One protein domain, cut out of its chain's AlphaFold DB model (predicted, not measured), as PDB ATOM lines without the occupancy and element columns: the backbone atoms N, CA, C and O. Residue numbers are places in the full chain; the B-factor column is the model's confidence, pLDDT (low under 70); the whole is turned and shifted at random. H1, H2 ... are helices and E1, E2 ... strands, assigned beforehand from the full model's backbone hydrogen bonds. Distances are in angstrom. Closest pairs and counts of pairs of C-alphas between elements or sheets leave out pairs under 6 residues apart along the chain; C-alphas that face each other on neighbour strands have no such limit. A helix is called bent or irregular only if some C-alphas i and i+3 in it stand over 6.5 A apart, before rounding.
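AT A GLANCE: This is residues 134 to 239 of the 570 residues of an uncharacterized protein of Angiostrongylus cantonensis (UniProt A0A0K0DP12). Two helices side by side, the long H1 and the shorter H3, make one layer, and H4 with the two arms of the bent helix H5 makes a loose triangle over it. H2 is beside the first arm, H5a, and a small hairpin of strands, E1 and E2, sits at the edge by H3. The printed part has 106 residues, with five named helices and two named strands in the order H1 H2 E1 E2 H3 H4 H5; the class is mostly helix and the sheet, E1 - E2, is antiparallel. The whole is compact, with a radius of gyration of the C-alphas of 13.2 A and spans of 42 by 33 by 20 A.

HOW THE PARTS SIT: H1, residues 134 to 156, touches H3, residues 186 to 197, at a shallow tilt of 21 degrees, opposite ways; the closest C-alphas, of Leu 151 and Ser 187, are 4.9 A apart. H5, residues 216 to 238, was assigned as one helix by its hydrogen bonds but is bent: C-alphas 226 and 229 are 9.5 A apart. Its arms H5a, residues 216 to 226, and H5b, residues 229 to 238, touch at a steep tilt of 45 degrees; H5b is itself irregular, with C-alphas 229 and 232 at 7.0 A. With its residues 150 to 154 alone H1 touches H5a, about perpendicular at 87 degrees, closest at C-alphas 150 and 222, 6.8 A. H2, residues 161 to 169, touches H5a at a shallow tilt of 19 degrees, opposite ways, closest at C-alphas 163 and 218, 6.5 A. E1, residues 176 to 178, and E2, residues 181 to 183, form an antiparallel hairpin, with N 181 and O 178 at 2.8 A. The closest C-alphas of E2 and H3, of Phe 183 and Ala 189, are 5.7 A apart. H3 and H4, residues 203 to 212, form a helical hairpin at 35.1 degrees, only just steep, closest at C-alphas 190 and 210, 7.4 A. H4 and H5a touch only at the corner, closest at C-alphas 210 and 216, 4.7 A. H4 and H5b only just touch, only at their ends, with 3 pairs of C-alphas within 8 A, closest at C-alphas 203 and 238, 5.4 A. Every O i to N i+4 pair is within hydrogen-bond range in H2, H3 and H5a; the figures are 17 of 19 in H1, 4 of 6 in H4 and 4 of 6 in H5b.

IN THESE COORDINATES: H1 begins at C-alpha 134, (13.868, 41.967, -20.437), and is 33.4 A long; H3 measures 16.4 A. H5b, 15.8 A, ends at C-alpha 238, (6.027, 34.740, -31.470).

THE WHOLE: The C-alphas farthest apart, of Arg 134 and Lys 173, are 42.4 A apart. The printed part has no cut and no long link. Its mean pLDDT is 75.9; residues 134 to 144, 154 to 155, 170 to 175 and 197 to 204 are under 70.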
ATOM      1  N   ARG A 134      14.994  41.872 -21.377       53.88
ATOM      2  CA  ARG A 134      13.868  41.967 -20.437       53.88
ATOM      3  C   ARG A 134      12.561  42.363 -21.124       53.88
ATOM      4  O   ARG A 134      11.514  41.970 -20.624       53.88
ATOM      5  N   ARG A 135      12.605  43.120 -22.228       48.75
ATOM      6  CA  ARG A 135      11.392  43.555 -22.938       48.75
ATOM      7  C   ARG A 135      10.704  42.380 -23.617       48.75
ATOM      8  O   ARG A 135       9.487  42.295 -23.555       48.75
ATOM      9  N   LYS A 136      11.474  41.449 -24.189       53.47
ATOM     10  CA  LYS A 136      10.918  40.243 -24.816       53.47
ATOM     11  C   LYS A 136      10.394  39.244 -23.791       53.47
ATOM     12  O   LYS A 136       9.344  38.673 -24.023       53.47
ATOM     13  N   ARG A 137      11.040  39.089 -22.628       54.69
ATOM     14  CA  ARG A 137      10.459  38.273 -21.543       54.69
ATOM     15  C   ARG A 137       9.145  38.838 -21.008       54.69
ATOM     16  O   ARG A 137       8.193  38.080 -20.922       54.69
ATOM     17  N   ALA A 138       9.073  40.148 -20.758       57.47
ATOM     18  CA  ALA A 138       7.809  40.798 -20.410       57.47
ATOM     19  C   ALA A 138       6.757  40.612 -21.520       57.47
ATOM     20  O   ALA A 138       5.632  40.241 -21.229       57.47
ATOM     21  N   PHE A 139       7.141  40.758 -22.794       57.31
ATOM     22  CA  PHE A 139       6.227  40.514 -23.911       57.31
ATOM     23  C   PHE A 139       5.725  39.063 -23.969       57.31
ATOM     24  O   PHE A 139       4.553  38.857 -24.237       57.31
ATOM     25  N   VAL A 140       6.561  38.051 -23.708       60.12
ATOM     26  CA  VAL A 140       6.109  36.646 -23.656       60.12
ATOM     27  C   VAL A 140       5.204  36.402 -22.443       60.12
ATOM     28  O   VAL A 140       4.175  35.748 -22.582       60.12
ATOM     29  N   GLU A 141       5.528  36.985 -21.286       63.97
ATOM     30  CA  GLU A 141       4.668  36.982 -20.091       63.97
ATOM     31  C   GLU A 141       3.304  37.665 -20.350       63.97
ATOM     32  O   GLU A 141       2.297  37.211 -19.811       63.97
ATOM     33  N   ASP A 142       3.247  38.690 -21.212       66.75
ATOM     34  CA  ASP A 142       2.017  39.383 -21.636       66.75
ATOM     35  C   ASP A 142       1.276  38.657 -22.790       66.75
ATOM     36  O   ASP A 142       0.045  38.685 -22.865       66.75
ATOM     37  N   ALA A 143       2.004  37.977 -23.682       64.12
ATOM     38  CA  ALA A 143       1.466  37.258 -24.839       64.12
ATOM     39  C   ALA A 143       0.871  35.893 -24.471       64.12
ATOM     40  O   ALA A 143      -0.108  35.469 -25.078       64.12
ATOM     41  N   VAL A 144       1.414  35.202 -23.464       69.25
ATOM     42  CA  VAL A 144       0.889  33.907 -23.000       69.25
ATOM     43  C   VAL A 144      -0.576  33.999 -22.536       69.25
ATOM     44  O   VAL A 144      -1.383  33.213 -23.032       69.25
ATOM     45  N   PRO A 145      -0.988  34.954 -21.672       75.75
ATOM     46  CA  PRO A 145      -2.395  35.157 -21.319       75.75
ATOM     47  C   PRO A 145      -3.284  35.443 -22.530       75.75
ATOM     48  O   PRO A 145      -4.384  34.906 -22.621       75.75
ATOM     49  N   VAL A 146      -2.791  36.254 -23.472       73.00
ATOM     50  CA  VAL A 146      -3.474  36.554 -24.735       73.00
ATOM     51  C   VAL A 146      -3.720  35.278 -25.535       73.00
ATOM     52  O   VAL A 146      -4.852  35.002 -25.918       73.00
ATOM     53  N   VAL A 147      -2.686  34.467 -25.744       74.25
ATOM     54  CA  VAL A 147      -2.801  33.231 -26.510       74.25
ATOM     55  C   VAL A 147      -3.719  32.233 -25.802       74.25
ATOM     56  O   VAL A 147      -4.608  31.672 -26.438       74.25
ATOM     57  N   LEU A 148      -3.586  32.058 -24.485       77.50
ATOM     58  CA  LEU A 148      -4.479  31.206 -23.695       77.50
ATOM     59  C   LEU A 148      -5.951  31.639 -23.809       77.50
ATOM     60  O   LEU A 148      -6.823  30.779 -23.889       77.50
ATOM     61  N   HIS A 149      -6.225  32.943 -23.879       76.94
ATOM     62  CA  HIS A 149      -7.573  33.482 -24.060       76.94
ATOM     63  C   HIS A 149      -8.138  33.195 -25.466       76.94
ATOM     64  O   HIS A 149      -9.297  32.806 -25.597       76.94
ATOM     65  N   ILE A 150      -7.312  33.268 -26.519       74.12
ATOM     66  CA  ILE A 150      -7.700  32.822 -27.873       74.12
ATOM     67  C   ILE A 150      -8.036  31.322 -27.869       74.12
ATOM     68  O   ILE A 150      -9.027  30.907 -28.466       74.12
ATOM     69  N   LEU A 151      -7.238  30.501 -27.177       73.81
ATOM     70  CA  LEU A 151      -7.485  29.061 -27.047       73.81
ATOM     71  C   LEU A 151      -8.759  28.754 -26.249       73.81
ATOM     72  O   LEU A 151      -9.449  27.779 -26.555       73.81
ATOM     73  N   GLU A 152      -9.088  29.581 -25.259       79.38
ATOM     74  CA  GLU A 152     -10.342  29.510 -24.512       79.38
ATOM     75  C   GLU A 152     -11.542  29.829 -25.420       79.38
ATOM     76  O   GLU A 152     -12.465  29.022 -25.484       79.38
ATOM     77  N   HIS A 153     -11.484  30.891 -26.232       77.19
ATOM     78  CA  HIS A 153     -12.528  31.209 -27.222       77.19
ATOM     79  C   HIS A 153     -12.637  30.186 -28.372       77.19
ATOM     80  O   HIS A 153     -13.744  29.917 -28.850       77.19
ATOM     81  N   LEU A 154     -11.522  29.571 -28.795       67.81
ATOM     82  CA  LEU A 154     -11.518  28.394 -29.681       67.81
ATOM     83  C   LEU A 154     -12.259  27.218 -29.026       67.81
ATOM     84  O   LEU A 154     -13.091  26.582 -29.664       67.81
ATOM     85  N   GLY A 155     -11.985  26.950 -27.746       69.38
ATOM     86  CA  GLY A 155     -12.558  25.819 -27.009       69.38
ATOM     87  C   GLY A 155     -14.026  26.013 -26.622       69.38
ATOM     88  O   GLY A 155     -14.778  25.042 -26.582       69.38
ATOM     89  N   ALA A 156     -14.439  27.255 -26.371       76.75
ATOM     90  CA  ALA A 156     -15.819  27.642 -26.091       76.75
ATOM     91  C   ALA A 156     -16.698  27.690 -27.352       76.75
ATOM     92  O   ALA A 156     -17.921  27.753 -27.245       76.75
ATOM     93  N   GLY A 157     -16.099  27.670 -28.549       73.19
ATOM     94  CA  GLY A 157     -16.837  27.884 -29.789       73.19
ATOM     95  C   GLY A 157     -17.410  29.302 -29.867       73.19
ATOM     96  O   GLY A 157     -18.554  29.487 -30.279       73.19
ATOM     97  N   GLU A 158     -16.627  30.314 -29.497       77.31
ATOM     98  CA  GLU A 158     -17.044  31.726 -29.557       77.31
ATOM     99  C   GLU A 158     -16.469  32.467 -30.773       77.31
ATOM    100  O   GLU A 158     -16.954  33.532 -31.147       77.31
ATOM    101  N   LEU A 159     -15.489  31.873 -31.460       74.38
ATOM    102  CA  LEU A 159     -14.933  32.415 -32.701       74.38
ATOM    103  C   LEU A 159     -15.875  32.270 -33.908       74.38
ATOM    104  O   LEU A 159     -16.874  31.540 -33.886       74.38
ATOM    105  N   SER A 160     -15.516  32.992 -34.974       81.69
ATOM    106  CA  SER A 160     -16.182  33.002 -36.282       81.69
ATOM    107  C   SER A 160     -16.513  31.593 -36.786       81.69
ATOM    108  O   SER A 160     -15.701  30.674 -36.662       81.69
ATOM    109  N   GLU A 161     -17.669  31.438 -37.440       82.81
ATOM    110  CA  GLU A 161     -18.053  30.182 -38.099       82.81
ATOM    111  C   GLU A 161     -17.025  29.708 -39.130       82.81
ATOM    112  O   GLU A 161     -16.893  28.505 -39.330       82.81
ATOM    113  N   LYS A 162     -16.223  30.607 -39.720       80.81
ATOM    114  CA  LYS A 162     -15.103  30.225 -40.596       80.81
ATOM    115  C   LYS A 162     -14.020  29.445 -39.835       80.81
ATOM    116  O   LYS A 162     -13.517  28.449 -40.339       80.81
ATOM    117  N   ILE A 163     -13.689  29.865 -38.613       78.19
ATOM    118  CA  ILE A 163     -12.677  29.199 -37.776       78.19
ATOM    119  C   ILE A 163     -13.237  27.901 -37.196       78.19
ATOM    120  O   ILE A 163     -12.541  26.891 -37.202       78.19
ATOM    121  N   LYS A 164     -14.502  27.905 -36.750       79.00
ATOM    122  CA  LYS A 164     -15.203  26.686 -36.314       79.00
ATOM    123  C   LYS A 164     -15.245  25.655 -37.428       79.00
ATOM    124  O   LYS A 164     -14.721  24.567 -37.260       79.00
ATOM    125  N   SER A 165     -15.763  26.028 -38.598       81.50
ATOM    126  CA  SER A 165     -15.833  25.123 -39.744       81.50
ATOM    127  C   SER A 165     -14.456  24.678 -40.226       81.50
ATOM    128  O   SER A 165     -14.338  23.525 -40.610       81.50
ATOM    129  N   ALA A 166     -13.397  25.494 -40.144       78.06
ATOM    130  CA  ALA A 166     -12.028  25.027 -40.388       78.06
ATOM    131  C   ALA A 166     -11.573  23.988 -39.341       78.06
ATOM    132  O   ALA A 166     -11.075  22.923 -39.708       78.06
ATOM    133  N   ALA A 167     -11.800  24.258 -38.052       72.81
ATOM    134  CA  ALA A 167     -11.465  23.352 -36.954       72.81
ATOM    135  C   ALA A 167     -12.283  22.048 -36.965       72.81
ATOM    136  O   ALA A 167     -11.741  21.010 -36.603       72.81
ATOM    137  N   ASP A 168     -13.539  22.082 -37.415       76.75
ATOM    138  CA  ASP A 168     -14.439  20.928 -37.546       76.75
ATOM    139  C   ASP A 168     -14.216  20.157 -38.870       76.75
ATOM    140  O   ASP A 168     -14.381  18.935 -38.929       76.75
ATOM    141  N   SER A 169     -13.831  20.865 -39.944       73.25
ATOM    142  CA  SER A 169     -13.490  20.313 -41.269       73.25
ATOM    143  C   SER A 169     -12.169  19.554 -41.243       73.25
ATOM    144  O   SER A 169     -12.059  18.481 -41.848       73.25
ATOM    145  N   MET A 170     -11.194  20.041 -40.462       67.50
ATOM    146  CA  MET A 170     -10.115  19.192 -39.970       67.50
ATOM    147  C   MET A 170     -10.743  18.055 -39.171       67.50
ATOM    148  O   MET A 170     -11.078  18.184 -37.999       67.50
ATOM    149  N   ARG A 171     -10.935  16.909 -39.828       52.69
ATOM    150  CA  ARG A 171     -11.490  15.714 -39.200       52.69
ATOM    151  C   ARG A 171     -10.512  15.195 -38.144       52.69
ATOM    152  O   ARG A 171      -9.757  14.262 -38.417       52.69
ATOM    153  N   TRP A 172     -10.638  15.689 -36.910       64.56
ATOM    154  CA  TRP A 172     -10.029  15.161 -35.675       64.56
ATOM    155  C   TRP A 172     -10.568  13.766 -35.294       64.56
ATOM    156  O   TRP A 172     -10.750  13.439 -34.124       64.56
ATOM    157  N   LYS A 173     -10.832  12.906 -36.290       51.62
ATOM    158  CA  LYS A 173     -11.159  11.486 -36.107       51.62
ATOM    159  C   LYS A 173     -10.046  10.746 -35.369       51.62
ATOM    160  O   LYS A 173     -10.326   9.778 -34.671       51.62
ATOM    161  N   ASN A 174      -8.818  11.244 -35.498       53.03
ATOM    162  CA  ASN A 174      -7.686  10.881 -34.668       53.03
ATOM    163  C   ASN A 174      -7.368  12.091 -33.780       53.03
ATOM    164  O   ASN A 174      -7.229  13.205 -34.283       53.03
ATOM    165  N   ALA A 175      -7.280  11.874 -32.468       62.66
ATOM    166  CA  ALA A 175      -6.923  12.913 -31.507       62.66
ATOM    167  C   ALA A 175      -5.545  13.522 -31.838       62.66
ATOM    168  O   ALA A 175      -4.627  12.794 -32.220       62.66
ATOM    169  N   CYS A 176      -5.408  14.841 -31.670       70.44
ATOM    170  CA  CYS A 176      -4.152  15.565 -31.890       70.44
ATOM    171  C   CYS A 176      -3.053  14.943 -31.019       70.44
ATOM    172  O   CYS A 176      -3.283  14.743 -29.824       70.44
ATOM    173  N   LYS A 177      -1.901  14.582 -31.601       74.94
ATOM    174  CA  LYS A 177      -0.864  13.813 -30.902       74.94
ATOM    175  C   LYS A 177       0.422  14.619 -30.749       74.94
ATOM    176  O   LYS A 177       1.297  14.552 -31.604       74.94
ATOM    177  N   ILE A 178       0.550  15.309 -29.620       78.31
ATOM    178  CA  ILE A 178       1.724  16.122 -29.269       78.31
ATOM    179  C   ILE A 178       2.496  15.398 -28.168       78.31
ATOM    180  O   ILE A 178       1.891  14.944 -27.199       78.31
ATOM    181  N   ASP A 179       3.807  15.214 -28.344       77.12
ATOM    182  CA  ASP A 179       4.702  14.516 -27.402       77.12
ATOM    183  C   ASP A 179       4.193  13.140 -26.926       77.12
ATOM    184  O   ASP A 179       4.418  12.689 -25.804       77.12
ATOM    185  N   GLY A 180       3.470  12.442 -27.806       82.19
ATOM    186  CA  GLY A 180       2.854  11.147 -27.511       82.19
ATOM    187  C   GLY A 180       1.477  11.218 -26.839       82.19
ATOM    188  O   GLY A 180       0.764  10.212 -26.857       82.19
ATOM    189  N   LEU A 181       1.074  12.377 -26.314       81.62
ATOM    190  CA  LEU A 181      -0.213  12.616 -25.661       81.62
ATOM    191  C   LEU A 181      -1.320  12.884 -26.686       81.62
ATOM    192  O   LEU A 181      -1.124  13.629 -27.640       81.62
ATOM    193  N   LEU A 182      -2.496  12.291 -26.470       83.69
ATOM    194  CA  LEU A 182      -3.665  12.426 -27.345       83.69
ATOM    195  C   LEU A 182      -4.658  13.456 -26.788       83.69
ATOM    196  O   LEU A 182      -5.257  13.244 -25.730       83.69
ATOM    197  N   PHE A 183      -4.886  14.535 -27.532       80.69
ATOM    198  CA  PHE A 183      -5.793  15.627 -27.180       80.69
ATOM    199  C   PHE A 183      -7.096  15.559 -27.979       80.69
ATOM    200  O   PHE A 183      -7.102  15.395 -29.198       80.69
ATOM    201  N   LYS A 184      -8.227  15.721 -27.281       81.44
ATOM    202  CA  LYS A 184      -9.575  15.649 -27.874       81.44
ATOM    203  C   LYS A 184      -9.969  16.880 -28.700       81.44
ATOM    204  O   LYS A 184     -10.983  16.830 -29.384       81.44
ATOM    205  N   SER A 185      -9.221  17.976 -28.596       76.94
ATOM    206  CA  SER A 185      -9.475  19.226 -29.315       76.94
ATOM    207  C   SER A 185      -8.188  20.059 -29.446       76.94
ATOM    208  O   SER A 185      -7.242  19.821 -28.685       76.94
ATOM    209  N   PRO A 186      -8.142  21.040 -30.370       72.31
ATOM    210  CA  PRO A 186      -6.993  21.929 -30.567       72.31
ATOM    211  C   PRO A 186      -6.564  22.697 -29.313       72.31
ATOM    212  O   PRO A 186      -5.391  22.698 -28.961       72.31
ATOM    213  N   SER A 187      -7.508  23.323 -28.605       77.44
ATOM    214  CA  SER A 187      -7.213  24.219 -27.479       77.44
ATOM    215  C   SER A 187      -6.324  23.611 -26.383       77.44
ATOM    216  O   SER A 187      -5.315  24.233 -26.049       77.44
ATOM    217  N   PRO A 188      -6.615  22.418 -25.819       81.38
ATOM    218  CA  PRO A 188      -5.731  21.788 -24.840       81.38
ATOM    219  C   PRO A 188      -4.412  21.285 -25.445       81.38
ATOM    220  O   PRO A 188      -3.438  21.192 -24.706       81.38
ATOM    221  N   ALA A 189      -4.356  20.995 -26.750       79.50
ATOM    222  CA  ALA A 189      -3.122  20.603 -27.430       79.50
ATOM    223  C   ALA A 189      -2.164  21.799 -27.559       79.50
ATOM    224  O   ALA A 189      -1.044  21.748 -27.061       79.50
ATOM    225  N   ILE A 190      -2.636  22.922 -28.113       78.06
ATOM    226  CA  ILE A 190      -1.839  24.156 -28.224       78.06
ATOM    227  C   ILE A 190      -1.482  24.682 -26.831       78.06
ATOM    228  O   ILE A 190      -0.348  25.091 -26.600       78.06
ATOM    229  N   LYS A 191      -2.412  24.609 -25.868       83.31
ATOM    230  CA  LYS A 191      -2.110  24.947 -24.476       83.31
ATOM    231  C   LYS A 191      -1.001  24.061 -23.909       83.31
ATOM    232  O   LYS A 191      -0.136  24.588 -23.227       83.31
ATOM    233  N   HIS A 192      -0.993  22.758 -24.191       83.12
ATOM    234  CA  HIS A 192       0.082  21.880 -23.733       83.12
ATOM    235  C   HIS A 192       1.442  22.277 -24.319       83.12
ATOM    236  O   HIS A 192       2.409  22.343 -23.566       83.12
ATOM    237  N   VAL A 193       1.503  22.619 -25.612       76.06
ATOM    238  CA  VAL A 193       2.726  23.150 -26.243       76.06
ATOM    239  C   VAL A 193       3.177  24.425 -25.535       76.06
ATOM    240  O   VAL A 193       4.327  24.537 -25.131       76.06
ATOM    241  N   LEU A 194       2.274  25.379 -25.310       79.38
ATOM    242  CA  LEU A 194       2.618  26.621 -24.616       79.38
ATOM    243  C   LEU A 194       3.078  26.357 -23.179       79.38
ATOM    244  O   LEU A 194       4.139  26.833 -22.798       79.38
ATOM    245  N   ASP A 195       2.350  25.555 -22.404       80.12
ATOM    246  CA  ASP A 195       2.705  25.202 -21.025       80.12
ATOM    247  C   ASP A 195       4.064  24.467 -20.951       80.12
ATOM    248  O   ASP A 195       4.839  24.707 -20.025       80.12
ATOM    249  N   ALA A 196       4.398  23.621 -21.937       74.25
ATOM    250  CA  ALA A 196       5.688  22.929 -22.031       74.25
ATOM    251  C   ALA A 196       6.844  23.846 -22.487       74.25
ATOM    252  O   ALA A 196       7.978  23.698 -22.024       74.25
ATOM    253  N   HIS A 197       6.564  24.810 -23.369       67.62
ATOM    254  CA  HIS A 197       7.558  25.706 -23.965       67.62
ATOM    255  C   HIS A 197       7.637  27.101 -23.304       67.62
ATOM    256  O   HIS A 197       8.536  27.873 -23.622       67.62
ATOM    257  N   ILE A 198       6.799  27.421 -22.311       65.81
ATOM    258  CA  ILE A 198       6.884  28.664 -21.514       65.81
ATOM    259  C   ILE A 198       8.254  28.813 -20.830       65.81
ATOM    260  O   ILE A 198       8.847  29.894 -20.849       65.81
ATOM    261  N   ASP A 199       8.803  27.720 -20.289       58.88
ATOM    262  CA  ASP A 199      10.142  27.696 -19.679       58.88
ATOM    263  C   ASP A 199      11.278  27.587 -20.720       58.88
ATOM    264  O   ASP A 199      12.443  27.902 -20.438       58.88
ATOM    265  N   ILE A 200      10.952  27.140 -21.937       51.53
ATOM    266  CA  ILE A 200      11.885  26.886 -23.039       51.53
ATOM    267  C   ILE A 200      11.595  27.901 -24.143       51.53
ATOM    268  O   ILE A 200      10.944  27.584 -25.132       51.53
ATOM    269  N   VAL A 201      12.098  29.128 -23.947       50.09
ATOM    270  CA  VAL A 201      11.919  30.294 -24.837       50.09
ATOM    271  C   VAL A 201      12.555  30.074 -26.221       50.09
ATOM    272  O   VAL A 201      13.583  30.655 -26.566       50.09
ATOM    273  N   GLU A 202      11.897  29.231 -27.004       61.38
ATOM    274  CA  GLU A 202      12.058  28.948 -28.425       61.38
ATOM    275  C   GLU A 202      10.644  28.960 -29.024       61.38
ATOM    276  O   GLU A 202      10.126  27.955 -29.495       61.38
ATOM    277  N   LEU A 203       9.992  30.129 -28.987       64.00
ATOM    278  CA  LEU A 203       8.725  30.356 -29.700       64.00
ATOM    279  C   LEU A 203       8.891  30.159 -31.224       64.00
ATOM    280  O   LEU A 203       7.937  29.820 -31.906       64.00
ATOM    281  N   SER A 204      10.131  30.209 -31.720       65.94
ATOM    282  CA  SER A 204      10.570  29.726 -33.039       65.94
ATOM    283  C   SER A 204      10.502  28.199 -33.241       65.94
ATOM    284  O   SER A 204      11.090  27.684 -34.186       65.94
ATOM    285  N   ALA A 205       9.919  27.457 -32.301       72.62
ATOM    286  CA  ALA A 205       9.485  26.074 -32.486       72.62
ATOM    287  C   ALA A 205       7.960  25.929 -32.338       72.62
ATOM    288  O   ALA A 205       7.418  24.865 -32.624       72.62
ATOM    289  N   LEU A 206       7.256  26.985 -31.909       81.81
ATOM    290  CA  LEU A 206       5.798  26.984 -31.808       81.81
ATOM    291  C   LEU A 206       5.156  26.965 -33.199       81.81
ATOM    292  O   LEU A 206       4.123  26.330 -33.352       81.81
ATOM    293  N   ASP A 207       5.759  27.608 -34.207       85.81
ATOM    294  CA  ASP A 207       5.324  27.470 -35.602       85.81
ATOM    295  C   ASP A 207       5.458  26.027 -36.077       85.81
ATOM    296  O   ASP A 207       4.446  25.452 -36.458       85.81
ATOM    297  N   MET A 208       6.645  25.422 -35.965       82.12
ATOM    298  CA  MET A 208       6.874  24.029 -36.379       82.12
ATOM    299  C   MET A 208       5.909  23.055 -35.689       82.12
ATOM    300  O   MET A 208       5.250  22.265 -36.354       82.12
ATOM    301  N   VAL A 209       5.747  23.142 -34.361       81.62
ATOM    302  CA  VAL A 209       4.843  22.241 -33.624       81.62
ATOM    303  C   VAL A 209       3.372  22.486 -33.986       81.62
ATOM    304  O   VAL A 209       2.588  21.535 -34.039       81.62
ATOM    305  N   LEU A 210       2.967  23.731 -34.259       85.56
ATOM    306  CA  LEU A 210       1.627  24.019 -34.769       85.56
ATOM    307  C   LEU A 210       1.446  23.516 -36.209       85.56
ATOM    308  O   LEU A 210       0.373  23.017 -36.532       85.56
ATOM    309  N   GLU A 211       2.459  23.627 -37.062       88.75
ATOM    310  CA  GLU A 211       2.436  23.223 -38.472       88.75
ATOM    311  C   GLU A 211       2.392  21.697 -38.623       88.75
ATOM    312  O   GLU A 211       1.496  21.184 -39.291       88.75
ATOM    313  N   ASP A 212       3.237  20.969 -37.884       83.81
ATOM    314  CA  ASP A 212       3.248  19.499 -37.797       83.81
ATOM    315  C   ASP A 212       1.893  18.920 -37.347       83.81
ATOM    316  O   ASP A 212       1.528  17.797 -37.699       83.81
ATOM    317  N   ASN A 213       1.124  19.687 -36.567       79.19
ATOM    318  CA  ASN A 213      -0.216  19.315 -36.108       79.19
ATOM    319  C   ASN A 213      -1.353  19.876 -36.987       79.19
ATOM    320  O   ASN A 213      -2.522  19.678 -36.657       79.19
ATOM    321  N   GLY A 214      -1.041  20.591 -38.075       85.50
ATOM    322  CA  GLY A 214      -2.016  21.279 -38.934       85.50
ATOM    323  C   GLY A 214      -2.725  22.467 -38.267       85.50
ATOM    324  O   GLY A 214      -3.659  23.032 -38.821       85.50
ATOM    325  N   LEU A 215      -2.297  22.866 -37.070       86.06
ATOM    326  CA  LEU A 215      -2.919  23.894 -36.237       86.06
ATOM    327  C   LEU A 215      -2.474  25.319 -36.576       86.06
ATOM    328  O   LEU A 215      -3.136  26.264 -36.146       86.06
ATOM    329  N   LEU A 216      -1.382  25.492 -37.330       88.69
ATOM    330  CA  LEU A 216      -0.797  26.808 -37.594       88.69
ATOM    331  C   LEU A 216      -1.783  27.761 -38.287       88.69
ATOM    332  O   LEU A 216      -1.952  28.884 -37.824       88.69
ATOM    333  N   GLU A 217      -2.489  27.329 -39.335       89.88
ATOM    334  CA  GLU A 217      -3.462  28.193 -40.024       89.88
ATOM    335  C   GLU A 217      -4.651  28.568 -39.130       89.88
ATOM    336  O   GLU A 217      -4.997  29.744 -39.048       89.88
ATOM    337  N   ILE A 218      -5.221  27.610 -38.383       88.25
ATOM    338  CA  ILE A 218      -6.298  27.881 -37.410       88.25
ATOM    339  C   ILE A 218      -5.829  28.895 -36.362       88.25
ATOM    340  O   ILE A 218      -6.579  29.795 -35.986       88.25
ATOM    341  N   PHE A 219      -4.585  28.766 -35.898       87.44
ATOM    342  CA  PHE A 219      -4.008  29.671 -34.918       87.44
ATOM    343  C   PHE A 219      -3.831  31.090 -35.477       87.44
ATOM    344  O   PHE A 219      -4.197  32.055 -34.808       87.44
ATOM    345  N   ARG A 220      -3.351  31.229 -36.718       91.25
ATOM    346  CA  ARG A 220      -3.196  32.524 -37.408       91.25
ATOM    347  C   ARG A 220      -4.531  33.179 -37.750       91.25
ATOM    348  O   ARG A 220      -4.676  34.384 -37.549       91.25
ATOM    349  N   ASP A 221      -5.526  32.408 -38.187       89.50
ATOM    350  CA  ASP A 221      -6.890  32.907 -38.402       89.50
ATOM    351  C   ASP A 221      -7.511  33.369 -37.069       89.50
ATOM    352  O   ASP A 221      -8.127  34.433 -37.012       89.50
ATOM    353  N   ALA A 222      -7.300  32.636 -35.968       87.56
ATOM    354  CA  ALA A 222      -7.776  33.029 -34.640       87.56
ATOM    355  C   ALA A 222      -7.065  34.282 -34.094       87.56
ATOM    356  O   ALA A 222      -7.733  35.181 -33.581       87.56
ATOM    357  N   LEU A 223      -5.742  34.398 -34.270       88.62
ATOM    358  CA  LEU A 223      -4.996  35.635 -34.006       88.62
ATOM    359  C   LEU A 223      -5.562  36.800 -34.829       88.62
ATOM    360  O   LEU A 223      -5.832  37.861 -34.276       88.62
ATOM    361  N   SER A 224      -5.802  36.590 -36.125       89.75
ATOM    362  CA  SER A 224      -6.333  37.606 -37.041       89.75
ATOM    363  C   SER A 224      -7.748  38.055 -36.674       89.75
ATOM    364  O   SER A 224      -8.053  39.240 -36.763       89.75
ATOM    365  N   VAL A 225      -8.611  37.152 -36.200       87.88
ATOM    366  CA  VAL A 225      -9.967  37.507 -35.745       87.88
ATOM    367  C   VAL A 225      -9.958  38.254 -34.408       87.88
ATOM    368  O   VAL A 225     -10.759  39.168 -34.234       87.88
ATOM    369  N   VAL A 226      -9.068  37.907 -33.472       85.31
ATOM    370  CA  VAL A 226      -9.029  38.547 -32.140       85.31
ATOM    371  C   VAL A 226      -8.240  39.865 -32.146       85.31
ATOM    372  O   VAL A 226      -8.617  40.799 -31.438       85.31
ATOM    373  N   PHE A 227      -7.176  39.972 -32.947       84.81
ATOM    374  CA  PHE A 227      -6.273  41.134 -32.973       84.81
ATOM    375  C   PHE A 227      -6.402  42.019 -34.216       84.81
ATOM    376  O   PHE A 227      -5.821  43.107 -34.227       84.81
ATOM    377  N   ALA A 228      -7.151  41.596 -35.241       91.56
ATOM    378  CA  ALA A 228      -7.289  42.311 -36.511       91.56
ATOM    379  C   ALA A 228      -5.913  42.765 -37.048       91.56
ATOM    380  O   ALA A 228      -4.969  41.973 -37.106       91.56
ATOM    381  N   ASP A 229      -5.760  44.054 -37.359       86.50
ATOM    382  CA  ASP A 229      -4.528  44.657 -37.882       86.50
ATOM    383  C   ASP A 229      -3.320  44.593 -36.925       86.50
ATOM    384  O   ASP A 229      -2.215  44.972 -37.312       86.50
ATOM    385  N   GLN A 230      -3.487  44.136 -35.677       86.12
ATOM    386  CA  GLN A 230      -2.387  43.923 -34.724       86.12
ATOM    387  C   GLN A 230      -1.872  42.478 -34.704       86.12
ATOM    388  O   GLN A 230      -0.819  42.225 -34.116       86.12
ATOM    389  N   ALA A 231      -2.553  41.533 -35.366       87.88
ATOM    390  CA  ALA A 231      -2.181  40.117 -35.344       87.88
ATOM    391  C   ALA A 231      -0.733  39.880 -35.806       87.88
ATOM    392  O   ALA A 231      -0.006  39.128 -35.163       87.88
ATOM    393  N   TRP A 232      -0.272  40.591 -36.842       89.44
ATOM    394  CA  TRP A 232       1.098  40.464 -37.359       89.44
ATOM    395  C   TRP A 232       2.186  40.833 -36.339       89.44
ATOM    396  O   TRP A 232       3.267  40.254 -36.385       89.44
ATOM    397  N   GLN A 233       1.918  41.752 -35.402       86.06
ATOM    398  CA  GLN A 233       2.883  42.120 -34.354       86.06
ATOM    399  C   GLN A 233       3.066  40.975 -33.360       86.06
ATOM    400  O   GLN A 233       4.169  40.725 -32.877       86.06
ATOM    401  N   LEU A 234       1.970  40.271 -33.067       84.69
ATOM    402  CA  LEU A 234       1.981  39.094 -32.216       84.69
ATOM    403  C   LEU A 234       2.595  37.895 -32.952       84.69
ATOM    404  O   LEU A 234       3.405  37.198 -32.354       84.69
ATOM    405  N   GLU A 235       2.319  37.706 -34.248       88.00
ATOM    406  CA  GLU A 235       3.011  36.707 -35.076       88.00
ATOM    407  C   GLU A 235       4.535  36.923 -35.093       88.00
ATOM    408  O   GLU A 235       5.286  36.002 -34.776       88.00
ATOM    409  N   GLU A 236       5.001  38.142 -35.397       85.00
ATOM    410  CA  GLU A 236       6.432  38.483 -35.436       85.00
ATOM    411  C   GLU A 236       7.101  38.268 -34.069       85.00
ATOM    412  O   GLU A 236       8.215  37.747 -33.980       85.00
ATOM    413  N   ALA A 237       6.420  38.632 -32.980       79.75
ATOM    414  CA  ALA A 237       6.952  38.483 -31.631       79.75
ATOM    415  C   ALA A 237       6.916  37.033 -31.106       79.75
ATOM    416  O   ALA A 237       7.771  36.668 -30.294       79.75
ATOM    417  N   LEU A 238       5.992  36.201 -31.604       81.75
ATOM    418  CA  LEU A 238       6.027  34.740 -31.470       81.75
ATOM    419  C   LEU A 238       7.091  34.098 -32.386       81.75
ATOM    420  O   LEU A 238       7.407  32.927 -32.225       81.75
ATOM    421  N   GLY A 239       7.699  34.857 -33.303       82.88
ATOM    422  CA  GLY A 239       8.745  34.384 -34.214       82.88
ATOM    423  C   GLY A 239       8.223  33.755 -35.507       82.88
ATOM    424  O   GLY A 239       9.030  33.374 -36.357       82.88
TER     425      GLY A 239